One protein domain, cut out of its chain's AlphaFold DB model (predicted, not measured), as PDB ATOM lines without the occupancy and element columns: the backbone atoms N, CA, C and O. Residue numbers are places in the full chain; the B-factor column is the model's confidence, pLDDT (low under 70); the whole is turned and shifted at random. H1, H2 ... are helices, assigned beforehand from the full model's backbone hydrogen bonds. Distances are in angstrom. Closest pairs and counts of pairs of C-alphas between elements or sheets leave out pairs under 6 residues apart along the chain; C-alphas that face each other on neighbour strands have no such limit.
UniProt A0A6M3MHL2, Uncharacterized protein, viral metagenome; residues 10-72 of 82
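This is residues 10 to 72 of the 82 residues of an uncharacterized protein of viral metagenome (UniProt A0A6M3MHL2). Two helices, H2 and H3, pack side by side, running the same way; H4 is set off from this pair, and short H1 is near both H3 and H4. The printed part has 63 residues, with four named helices in the order H1, H2, H3, H4 and no named strand: all helix. It is compact, with a radius of gyration of the C-alphas of 11.6 A and spans of 33 by 25 by 14 A.

H1, residues 10 to 14, is near H3, residues 39 to 51, with 8 pairs of C-alphas within 10 A, and near H4, residues 59 to 71, with 5. H2, residues 17 to 29, touches H3; their closest C-alphas, of Tyr 24 and Gly 44, are 4.1 A apart. They run the same way at a steep tilt of 37 degrees, only just past shallow. H4 is apart from H2, and only just from H3, at 8.4 A. Every O i to N i+4 pair is within hydrogen-bond range in H1, H3 and H4; in H2, 8 of 9.

H1 begins at C-alpha 10 (-20.555, -30.337, -24.348). H2 measures 18.8 A, H3 18.6 A and H4 18.3 A, ending at C-alpha 71 (-11.725, -32.658, -28.923).

The C-alphas farthest apart, of Thr 35 and Asp 70, are 34.5 A apart. The printed part has no cut and no long link; no printed residue is under 70 in pLDDT.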
ATOM      1  N   ALA A  10     -19.181 -29.870 -24.550       94.62
ATOM      2  CA  ALA A  10     -20.555 -30.337 -24.348       94.62
ATOM      3  C   ALA A  10     -21.544 -29.182 -24.104       94.62
ATOM      4  O   ALA A  10     -22.642 -29.176 -24.662       94.62
ATOM      5  N   ALA A  11     -21.153 -28.179 -23.308       94.38
ATOM      6  CA  ALA A  11     -21.988 -27.004 -23.081       94.38
ATOM      7  C   ALA A  11     -22.128 -26.154 -24.354       94.38
ATOM      8  O   ALA A  11     -23.228 -25.704 -24.650       94.38
ATOM      9  N   LEU A  12     -21.055 -25.988 -25.136       94.38
ATOM     10  CA  LEU A  12     -21.103 -25.315 -26.439       94.38
ATOM     11  C   LEU A  12     -22.030 -26.042 -27.431       94.38
ATOM     12  O   LEU A  12     -22.819 -25.406 -28.138       94.38
ATOM     13  N   ASN A  13     -21.977 -27.373 -27.461       93.75
ATOM     14  CA  ASN A  13     -22.811 -28.196 -28.333       93.75
ATOM     15  C   ASN A  13     -24.298 -28.104 -27.968       93.75
ATOM     16  O   ASN A  13     -25.122 -28.069 -28.879       93.75
ATOM     17  N   ALA A  14     -24.631 -27.959 -26.682       93.94
ATOM     18  CA  ALA A  14     -26.007 -27.809 -26.202       93.94
ATOM     19  C   ALA A  14     -26.660 -26.452 -26.535       93.94
ATOM     20  O   ALA A  14     -27.877 -26.325 -26.437       93.94
ATOM     21  N   LEU A  15     -25.876 -25.432 -26.900       93.88
ATOM     22  CA  LEU A  15     -26.418 -24.125 -27.272       93.88
ATOM     23  C   LEU A  15     -27.139 -24.165 -28.624       93.88
ATOM     24  O   LEU A  15     -26.692 -24.841 -29.550       93.88
ATOM     25  N   ASP A  16     -28.189 -23.367 -28.780       94.25
ATOM     26  CA  ASP A  16     -28.815 -23.157 -30.084       94.25
ATOM     27  C   ASP A  16     -27.874 -22.352 -30.999       94.25
ATOM     28  O   ASP A  16     -27.346 -21.296 -30.632       94.25
ATOM     29  N   GLN A  17     -27.643 -22.880 -32.197       93.62
ATOM     30  CA  GLN A  17     -26.778 -22.271 -33.196       93.62
ATOM     31  C   GLN A  17     -27.326 -20.938 -33.713       93.62
ATOM     32  O   GLN A  17     -26.547 -19.996 -33.876       93.62
ATOM     33  N   ASP A  18     -28.635 -20.821 -33.931       94.38
ATOM     34  CA  ASP A  18     -29.233 -19.601 -34.475       94.38
ATOM     35  C   ASP A  18     -29.102 -18.444 -33.486       94.38
ATOM     36  O   ASP A  18     -28.809 -17.307 -33.870       94.38
ATOM     37  N   GLN A  19     -29.207 -18.750 -32.192       95.88
ATOM     38  CA  GLN A  19     -28.966 -17.789 -31.123       95.88
ATOM     39  C   GLN A  19     -27.505 -17.327 -31.111       95.88
ATOM     40  O   GLN A  19     -27.252 -16.125 -31.033       95.88
ATOM     41  N   ILE A  20     -26.541 -18.250 -31.245       96.44
ATOM     42  CA  ILE A  20     -25.113 -17.900 -31.343       96.44
ATOM     43  C   ILE A  20     -24.863 -16.979 -32.537       96.44
ATOM     44  O   ILE A  20     -24.209 -15.947 -32.389       96.44
ATOM     45  N   VAL A  21     -25.404 -17.307 -33.710       96.38
ATOM     46  CA  VAL A  21     -25.223 -16.498 -34.922       96.38
ATOM     47  C   VAL A  21     -25.866 -15.116 -34.770       96.38
ATOM     48  O   VAL A  21     -25.255 -14.111 -35.149       96.38
ATOM     49  N   ALA A  22     -27.071 -15.034 -34.201       96.50
ATOM     50  CA  ALA A  22     -27.739 -13.764 -33.922       96.50
ATOM     51  C   ALA A  22     -26.907 -12.888 -32.971       96.50
ATOM     52  O   ALA A  22     -26.649 -11.719 -33.268       96.50
ATOM     53  N   GLY A  23     -26.413 -13.484 -31.884       97.25
ATOM     54  CA  GLY A  23     -25.524 -12.841 -30.926       97.25
ATOM     55  C   GLY A  23     -24.228 -12.349 -31.553       97.25
ATOM     56  O   GLY A  23     -23.855 -11.191 -31.382       97.25
ATOM     57  N   TYR A  24     -23.569 -13.193 -32.347       97.50
ATOM     58  CA  TYR A  24     -22.330 -12.848 -33.041       97.50
ATOM     59  C   TYR A  24     -22.504 -11.626 -33.942       97.50
ATOM     60  O   TYR A  24     -21.739 -10.667 -33.847       97.50
ATOM     61  N   ARG A  25     -23.577 -11.587 -34.744       97.44
ATOM     62  CA  ARG A  25     -23.909 -10.429 -35.593       97.44
ATOM     63  C   ARG A  25     -24.192  -9.156 -34.794       97.44
ATOM     64  O   ARG A  25     -23.881  -8.063 -35.272       97.44
ATOM     65  N   ALA A  26     -24.802  -9.274 -33.618       97.81
ATOM     66  CA  ALA A  26     -24.989  -8.149 -32.705       97.81
ATOM     67  C   ALA A  26     -23.649  -7.666 -32.126       97.81
ATOM     68  O   ALA A  26     -23.404  -6.463 -32.087       97.81
ATOM     69  N   GLY A  27     -22.750  -8.587 -31.758       97.56
ATOM     70  CA  GLY A  27     -21.403  -8.283 -31.268       97.56
ATOM     71  C   GLY A  27     -20.531  -7.587 -32.313       97.56
ATOM     72  O   GLY A  27     -19.890  -6.588 -32.014       97.56
ATOM     73  N   LEU A  28     -20.584  -8.020 -33.577       97.94
ATOM     74  CA  LEU A  28     -19.860  -7.352 -34.668       97.94
ATOM     75  C   LEU A  28     -20.228  -5.861 -34.806       97.94
ATOM     76  O   LEU A  28     -19.375  -5.033 -35.142       97.94
ATOM     77  N   ARG A  29     -21.493  -5.522 -34.527       97.38
ATOM     78  CA  ARG A  29     -22.043  -4.159 -34.600       97.38
ATOM     79  C   ARG A  29     -22.050  -3.423 -33.260       97.38
ATOM     80  O   ARG A  29     -22.311  -2.227 -33.244       97.38
ATOM     81  N   ASN A  30     -21.732  -4.104 -32.156       96.88
ATOM     82  CA  ASN A  30     -21.897  -3.600 -30.792       96.88
ATOM     83  C   ASN A  30     -23.335  -3.101 -30.516       96.88
ATOM     84  O   ASN A  30     -23.543  -2.059 -29.896       96.88
ATOM     85  N   GLU A  31     -24.329  -3.859 -30.992       97.19
ATOM     86  CA  GLU A  31     -25.768  -3.586 -30.848       97.19
ATOM     87  C   GLU A  31     -26.445  -4.704 -30.029       97.19
ATOM     88  O   GLU A  31     -27.129  -5.558 -30.596       97.19
ATOM     89  N   PRO A  32     -26.226  -4.778 -28.703       95.81
ATOM     90  CA  PRO A  32     -26.795  -5.841 -27.883       95.81
ATOM     91  C   PRO A  32     -28.316  -5.702 -27.711       95.81
ATOM     92  O   PRO A  32     -28.813  -4.673 -27.260       95.81
ATOM     93  N   ASP A  33     -29.052  -6.784 -27.956       95.44
ATOM     94  CA  ASP A  33     -30.427  -6.957 -27.498       95.44
ATOM     95  C   ASP A  33     -30.457  -7.468 -26.046       95.44
ATOM     96  O   ASP A  33     -30.298  -8.655 -25.756       95.44
ATOM     97  N   TYR A  34     -30.685  -6.550 -25.104       94.25
ATOM     98  CA  TYR A  34     -30.772  -6.863 -23.675       94.25
ATOM     99  C   TYR A  34     -32.047  -7.609 -23.265       94.25
ATOM    100  O   TYR A  34     -32.179  -7.973 -22.090       94.25
ATOM    101  N   THR A  35     -32.992  -7.840 -24.179       94.38
ATOM    102  CA  THR A  35     -34.162  -8.685 -23.912       94.38
ATOM    103  C   THR A  35     -33.818 -10.172 -24.000       94.38
ATOM    104  O   THR A  35     -34.449 -10.976 -23.311       94.38
ATOM    105  N   GLN A  36     -32.749 -10.530 -24.723       93.62
ATOM    106  CA  GLN A  36     -32.275 -11.906 -24.871       93.62
ATOM    107  C   GLN A  36     -31.807 -12.490 -23.533       93.62
ATOM    108  O   GLN A  36     -30.998 -11.901 -22.801       93.62
ATOM    109  N   ARG A  37     -32.313 -13.682 -23.209       92.75
ATOM    110  CA  ARG A  37     -31.935 -14.454 -22.009       92.75
ATOM    111  C   ARG A  37     -31.121 -15.696 -22.340       92.75
ATOM    112  O   ARG A  37     -30.588 -16.333 -21.434       92.75
ATOM    113  N   ASP A  38     -30.991 -15.997 -23.623       94.12
ATOM    114  CA  ASP A  38     -30.342 -17.195 -24.108       94.12
ATOM    115  C   ASP A  38     -28.824 -17.122 -24.006       94.12
ATOM    116  O   ASP A  38     -28.183 -16.151 -24.416       94.12
ATOM    117  N   GLN A  39     -28.225 -18.190 -23.483       94.31
ATOM    118  CA  GLN A  39     -26.771 -18.278 -23.351       94.31
ATOM    119  C   GLN A  39     -26.073 -18.279 -24.715       94.31
ATOM    120  O   GLN A  39     -24.995 -17.701 -24.834       94.31
ATOM    121  N   GLY A  40     -26.699 -18.871 -25.742       95.50
ATOM    122  CA  GLY A  40     -26.170 -18.893 -27.106       95.50
ATOM    123  C   GLY A  40     -25.957 -17.489 -27.655       95.50
ATOM    124  O   GLY A  40     -24.864 -17.168 -28.121       95.50
ATOM    125  N   TYR A  41     -26.955 -16.621 -27.485       97.12
ATOM    126  CA  TYR A  41     -26.878 -15.224 -27.898       97.12
ATOM    127  C   TYR A  41     -25.688 -14.500 -27.260       97.12
ATOM    128  O   TYR A  41     -24.856 -13.916 -27.954       97.12
ATOM    129  N   TRP A  42     -25.544 -14.575 -25.938       96.56
ATOM    130  CA  TRP A  42     -24.461 -13.863 -25.258       96.56
ATOM    131  C   TRP A  42     -23.083 -14.468 -25.525       96.56
ATOM    132  O   TRP A  42     -22.107 -13.726 -25.625       96.56
ATOM    133  N   HIS A  43     -23.000 -15.787 -25.718       96.06
ATOM    134  CA  HIS A  43     -21.777 -16.444 -26.166       96.06
ATOM    135  C   HIS A  43     -21.329 -15.910 -27.535       96.06
ATOM    136  O   HIS A  43     -20.193 -15.458 -27.683       96.06
ATOM    137  N   GLY A  44     -22.242 -15.882 -28.512       96.19
ATOM    138  CA  GLY A  44     -21.974 -15.316 -29.832       96.19
ATOM    139  C   GLY A  44     -21.576 -13.842 -29.765       96.19
ATOM    140  O   GLY A  44     -20.578 -13.446 -30.366       96.19
ATOM    141  N   TYR A  45     -22.306 -13.037 -28.988       97.25
ATOM    142  CA  TYR A  45     -22.028 -11.608 -28.810       97.25
ATOM    143  C   TYR A  45     -20.600 -11.353 -28.326       97.25
ATOM    144  O   TYR A  45     -19.886 -10.542 -28.918       97.25
ATOM    145  N   MET A  46     -20.154 -12.081 -27.298       96.38
ATOM    146  CA  MET A  46     -18.794 -11.948 -26.770       96.38
ATOM    147  C   MET A  46     -17.732 -12.312 -27.809       96.38
ATOM    148  O   MET A  46     -16.726 -11.612 -27.913       96.38
ATOM    149  N   ASN A  47     -17.966 -13.341 -28.629       96.06
ATOM    150  CA  ASN A  47     -17.048 -13.682 -29.719       96.06
ATOM    151  C   ASN A  47     -16.967 -12.545 -30.755       96.06
ATOM    152  O   ASN A  47     -15.872 -12.151 -31.144       96.06
ATOM    153  N   GLY A  48     -18.096 -11.927 -31.124       97.19
ATOM    154  CA  GLY A  48     -18.106 -10.776 -32.038       97.19
ATOM    155  C   GLY A  48     -17.376  -9.544 -31.480       97.19
ATOM    156  O   GLY A  48     -16.683  -8.833 -32.212       97.19
ATOM    157  N   GLN A  49     -17.471  -9.304 -30.169       97.94
ATOM    158  CA  GLN A  49     -16.736  -8.224 -29.499       97.94
ATOM    159  C   GLN A  49     -15.218  -8.463 -29.509       97.94
ATOM    160  O   GLN A  49     -14.450  -7.513 -29.686       97.94
ATOM    161  N   VAL A  50     -14.783  -9.715 -29.337       97.38
ATOM    162  CA  VAL A  50     -13.363 -10.099 -29.392       97.38
ATOM    163  C   VAL A  50     -12.815  -9.986 -30.813       97.38
ATOM    164  O   VAL A  50     -11.787  -9.338 -31.014       97.38
ATOM    165  N   ASP A  51     -13.528 -10.514 -31.809       96.88
ATOM    166  CA  ASP A  51     -13.103 -10.475 -33.217       96.88
ATOM    167  C   ASP A  51     -12.960  -9.044 -33.744       96.88
ATOM    168  O   ASP A  51     -12.087  -8.733 -34.558       96.88
ATOM    169  N   THR A  52     -13.782  -8.134 -33.227       97.06
ATOM    170  CA  THR A  52     -13.700  -6.708 -33.546       97.06
ATOM    171  C   THR A  52     -12.779  -5.911 -32.625       97.06
ATOM    172  O   THR A  52     -12.718  -4.684 -32.724       97.06
ATOM    173  N   ARG A  53     -12.035  -6.591 -31.743       96.81
ATOM    174  CA  ARG A  53     -11.061  -6.020 -30.797       96.81
ATOM    175  C   ARG A  53     -11.649  -5.007 -29.813       96.81
ATOM    176  O   ARG A  53     -10.914  -4.210 -29.235       96.81
ATOM    177  N   ARG A  54     -12.967  -5.036 -29.597       96.12
ATOM    178  CA  ARG A  54     -13.646  -4.220 -28.577       96.12
ATOM    179  C   ARG A  54     -13.430  -4.771 -27.177       96.12
ATOM    180  O   ARG A  54     -13.472  -4.019 -26.209       96.12
ATOM    181  N   MET A  55     -13.209  -6.076 -27.076       95.44
ATOM    182  CA  MET A  55     -12.905  -6.754 -25.825       95.44
ATOM    183  C   MET A  55     -11.704  -7.684 -26.003       95.44
ATOM    184  O   MET A  55     -11.531  -8.253 -27.082       95.44
ATOM    185  N   PRO A  56     -10.866  -7.851 -24.968       96.19
ATOM    186  CA  PRO A  56      -9.865  -8.906 -24.965       96.19
ATOM    187  C   PRO A  56     -10.544 -10.274 -24.843       96.19
ATOM    188  O   PRO A  56     -11.616 -10.397 -24.248       96.19
ATOM    189  N   ILE A  57      -9.887 -11.309 -25.363       95.50
ATOM    190  CA  ILE A  57     -10.299 -12.696 -25.139       95.50
ATOM    191  C   ILE A  57     -10.160 -13.060 -23.652       95.50
ATOM    192  O   ILE A  57      -9.104 -12.839 -23.052       95.50
ATOM    193  N   SER A  58     -11.214 -13.615 -23.049       94.81
ATOM    194  CA  SER A  58     -11.202 -14.005 -21.634       94.81
ATOM    195  C   SER A  58     -10.495 -15.354 -21.398       94.81
ATOM    196  O   SER A  58     -10.383 -16.157 -22.332       94.81
ATOM    197  N   PRO A  59     -10.046 -15.657 -20.162       96.12
ATOM    198  CA  PRO A  59      -9.507 -16.976 -19.817       96.12
ATOM    199  C   PRO A  59     -10.475 -18.129 -20.115       96.12
ATOM    200  O   PRO A  59     -10.057 -19.185 -20.573       96.12
ATOM    201  N   GLU A  60     -11.777 -17.921 -19.921       95.19
ATOM    202  CA  GLU A  60     -12.820 -18.912 -20.207       95.19
ATOM    203  C   GLU A  60     -12.963 -19.171 -21.711       95.19
ATOM    204  O   GLU A  60     -13.112 -20.320 -22.123       95.19
ATOM    205  N   GLN A  61     -12.871 -18.125 -22.542       94.81
ATOM    206  CA  GLN A  61     -12.858 -18.276 -24.001       94.81
ATOM    207  C   GLN A  61     -11.595 -19.005 -24.475       94.81
ATOM    208  O   GLN A  61     -11.683 -19.857 -25.356       94.81
ATOM    209  N   GLN A  62     -10.432 -18.724 -23.875       96.31
ATOM    210  CA  GLN A  62      -9.194 -19.462 -24.155       96.31
ATOM    211  C   GLN A  62      -9.311 -20.936 -23.748       96.31
ATOM    212  O   GLN A  62      -8.956 -21.815 -24.529       96.31
ATOM    213  N   GLN A  63      -9.864 -21.215 -22.562       96.62
ATOM    214  CA  GLN A  63     -10.102 -22.577 -22.082       96.62
ATOM    215  C   GLN A  63     -11.038 -23.342 -23.023       96.62
ATOM    216  O   GLN A  63     -10.746 -24.481 -23.385       96.62
ATOM    217  N   LEU A  64     -12.146 -22.721 -23.441       95.56
ATOM    218  CA  LEU A  64     -13.072 -23.332 -24.389       95.56
ATOM    219  C   LEU A  64     -12.404 -23.581 -25.746       95.56
ATOM    220  O   LEU A  64     -12.590 -24.648 -26.321       95.56
ATOM    221  N   CYS A  65     -11.618 -22.621 -26.243       94.75
ATOM    222  CA  CYS A  65     -10.874 -22.755 -27.493       94.75
ATOM    223  C   CYS A  65      -9.942 -23.974 -27.454       94.75
ATOM    224  O   CYS A  65      -9.998 -24.815 -28.350       94.75
ATOM    225  N   GLN A  66      -9.162 -24.124 -26.377       96.12
ATOM    226  CA  GLN A  66      -8.293 -25.285 -26.198       96.12
ATOM    227  C   GLN A  66      -9.095 -26.591 -26.146       96.12
ATOM    228  O   GLN A  66      -8.755 -27.541 -26.840       96.12
ATOM    229  N   ALA A  67     -10.204 -26.626 -25.399       95.62
ATOM    230  CA  ALA A  67     -11.045 -27.817 -25.305       95.62
ATOM    231  C   ALA A  67     -11.638 -28.238 -26.666       95.62
ATOM    232  O   ALA A  67     -11.702 -29.429 -26.966       95.62
ATOM    233  N   VAL A  68     -12.045 -27.275 -27.504       95.25
ATOM    234  CA  VAL A  68     -12.509 -27.535 -28.878       95.25
ATOM    235  C   VAL A  68     -11.380 -28.123 -29.723       95.25
ATOM    236  O   VAL A  68     -11.585 -29.157 -30.356       95.25
ATOM    237  N   ILE A  69     -10.187 -27.518 -29.683       95.12
ATOM    238  CA  ILE A  69      -9.002 -28.007 -30.405       95.12
ATOM    239  C   ILE A  69      -8.665 -29.446 -29.996       95.12
ATOM    240  O   ILE A  69      -8.478 -30.291 -30.866       95.12
ATOM    241  N   ASP A  70      -8.644 -29.734 -28.694       95.69
ATOM    242  CA  ASP A  70      -8.301 -31.057 -28.163       95.69
ATOM    243  C   ASP A  70      -9.347 -32.121 -28.531       95.69
ATOM    244  O   ASP A  70      -9.001 -33.274 -28.784       95.69
ATOM    245  N   SER A  71     -10.629 -31.745 -28.569       94.69
ATOM    246  CA  SER A  71     -11.725 -32.658 -28.923       94.69
ATOM    247  C   SER A  71     -11.829 -32.953 -30.423       94.69
ATOM    248  O   SER A  71     -12.345 -34.000 -30.806       94.69
ATOM    249  N   GLY A  72     -11.395 -32.021 -31.279       92.44
ATOM    250  CA  GLY A  72     -11.670 -32.052 -32.718       92.44
ATOM    251  C   GLY A  72     -13.141 -31.801 -33.093       92.44
ATOM    252  O   GLY A  72     -13.493 -31.886 -34.270       92.44
TER     253      GLY A  72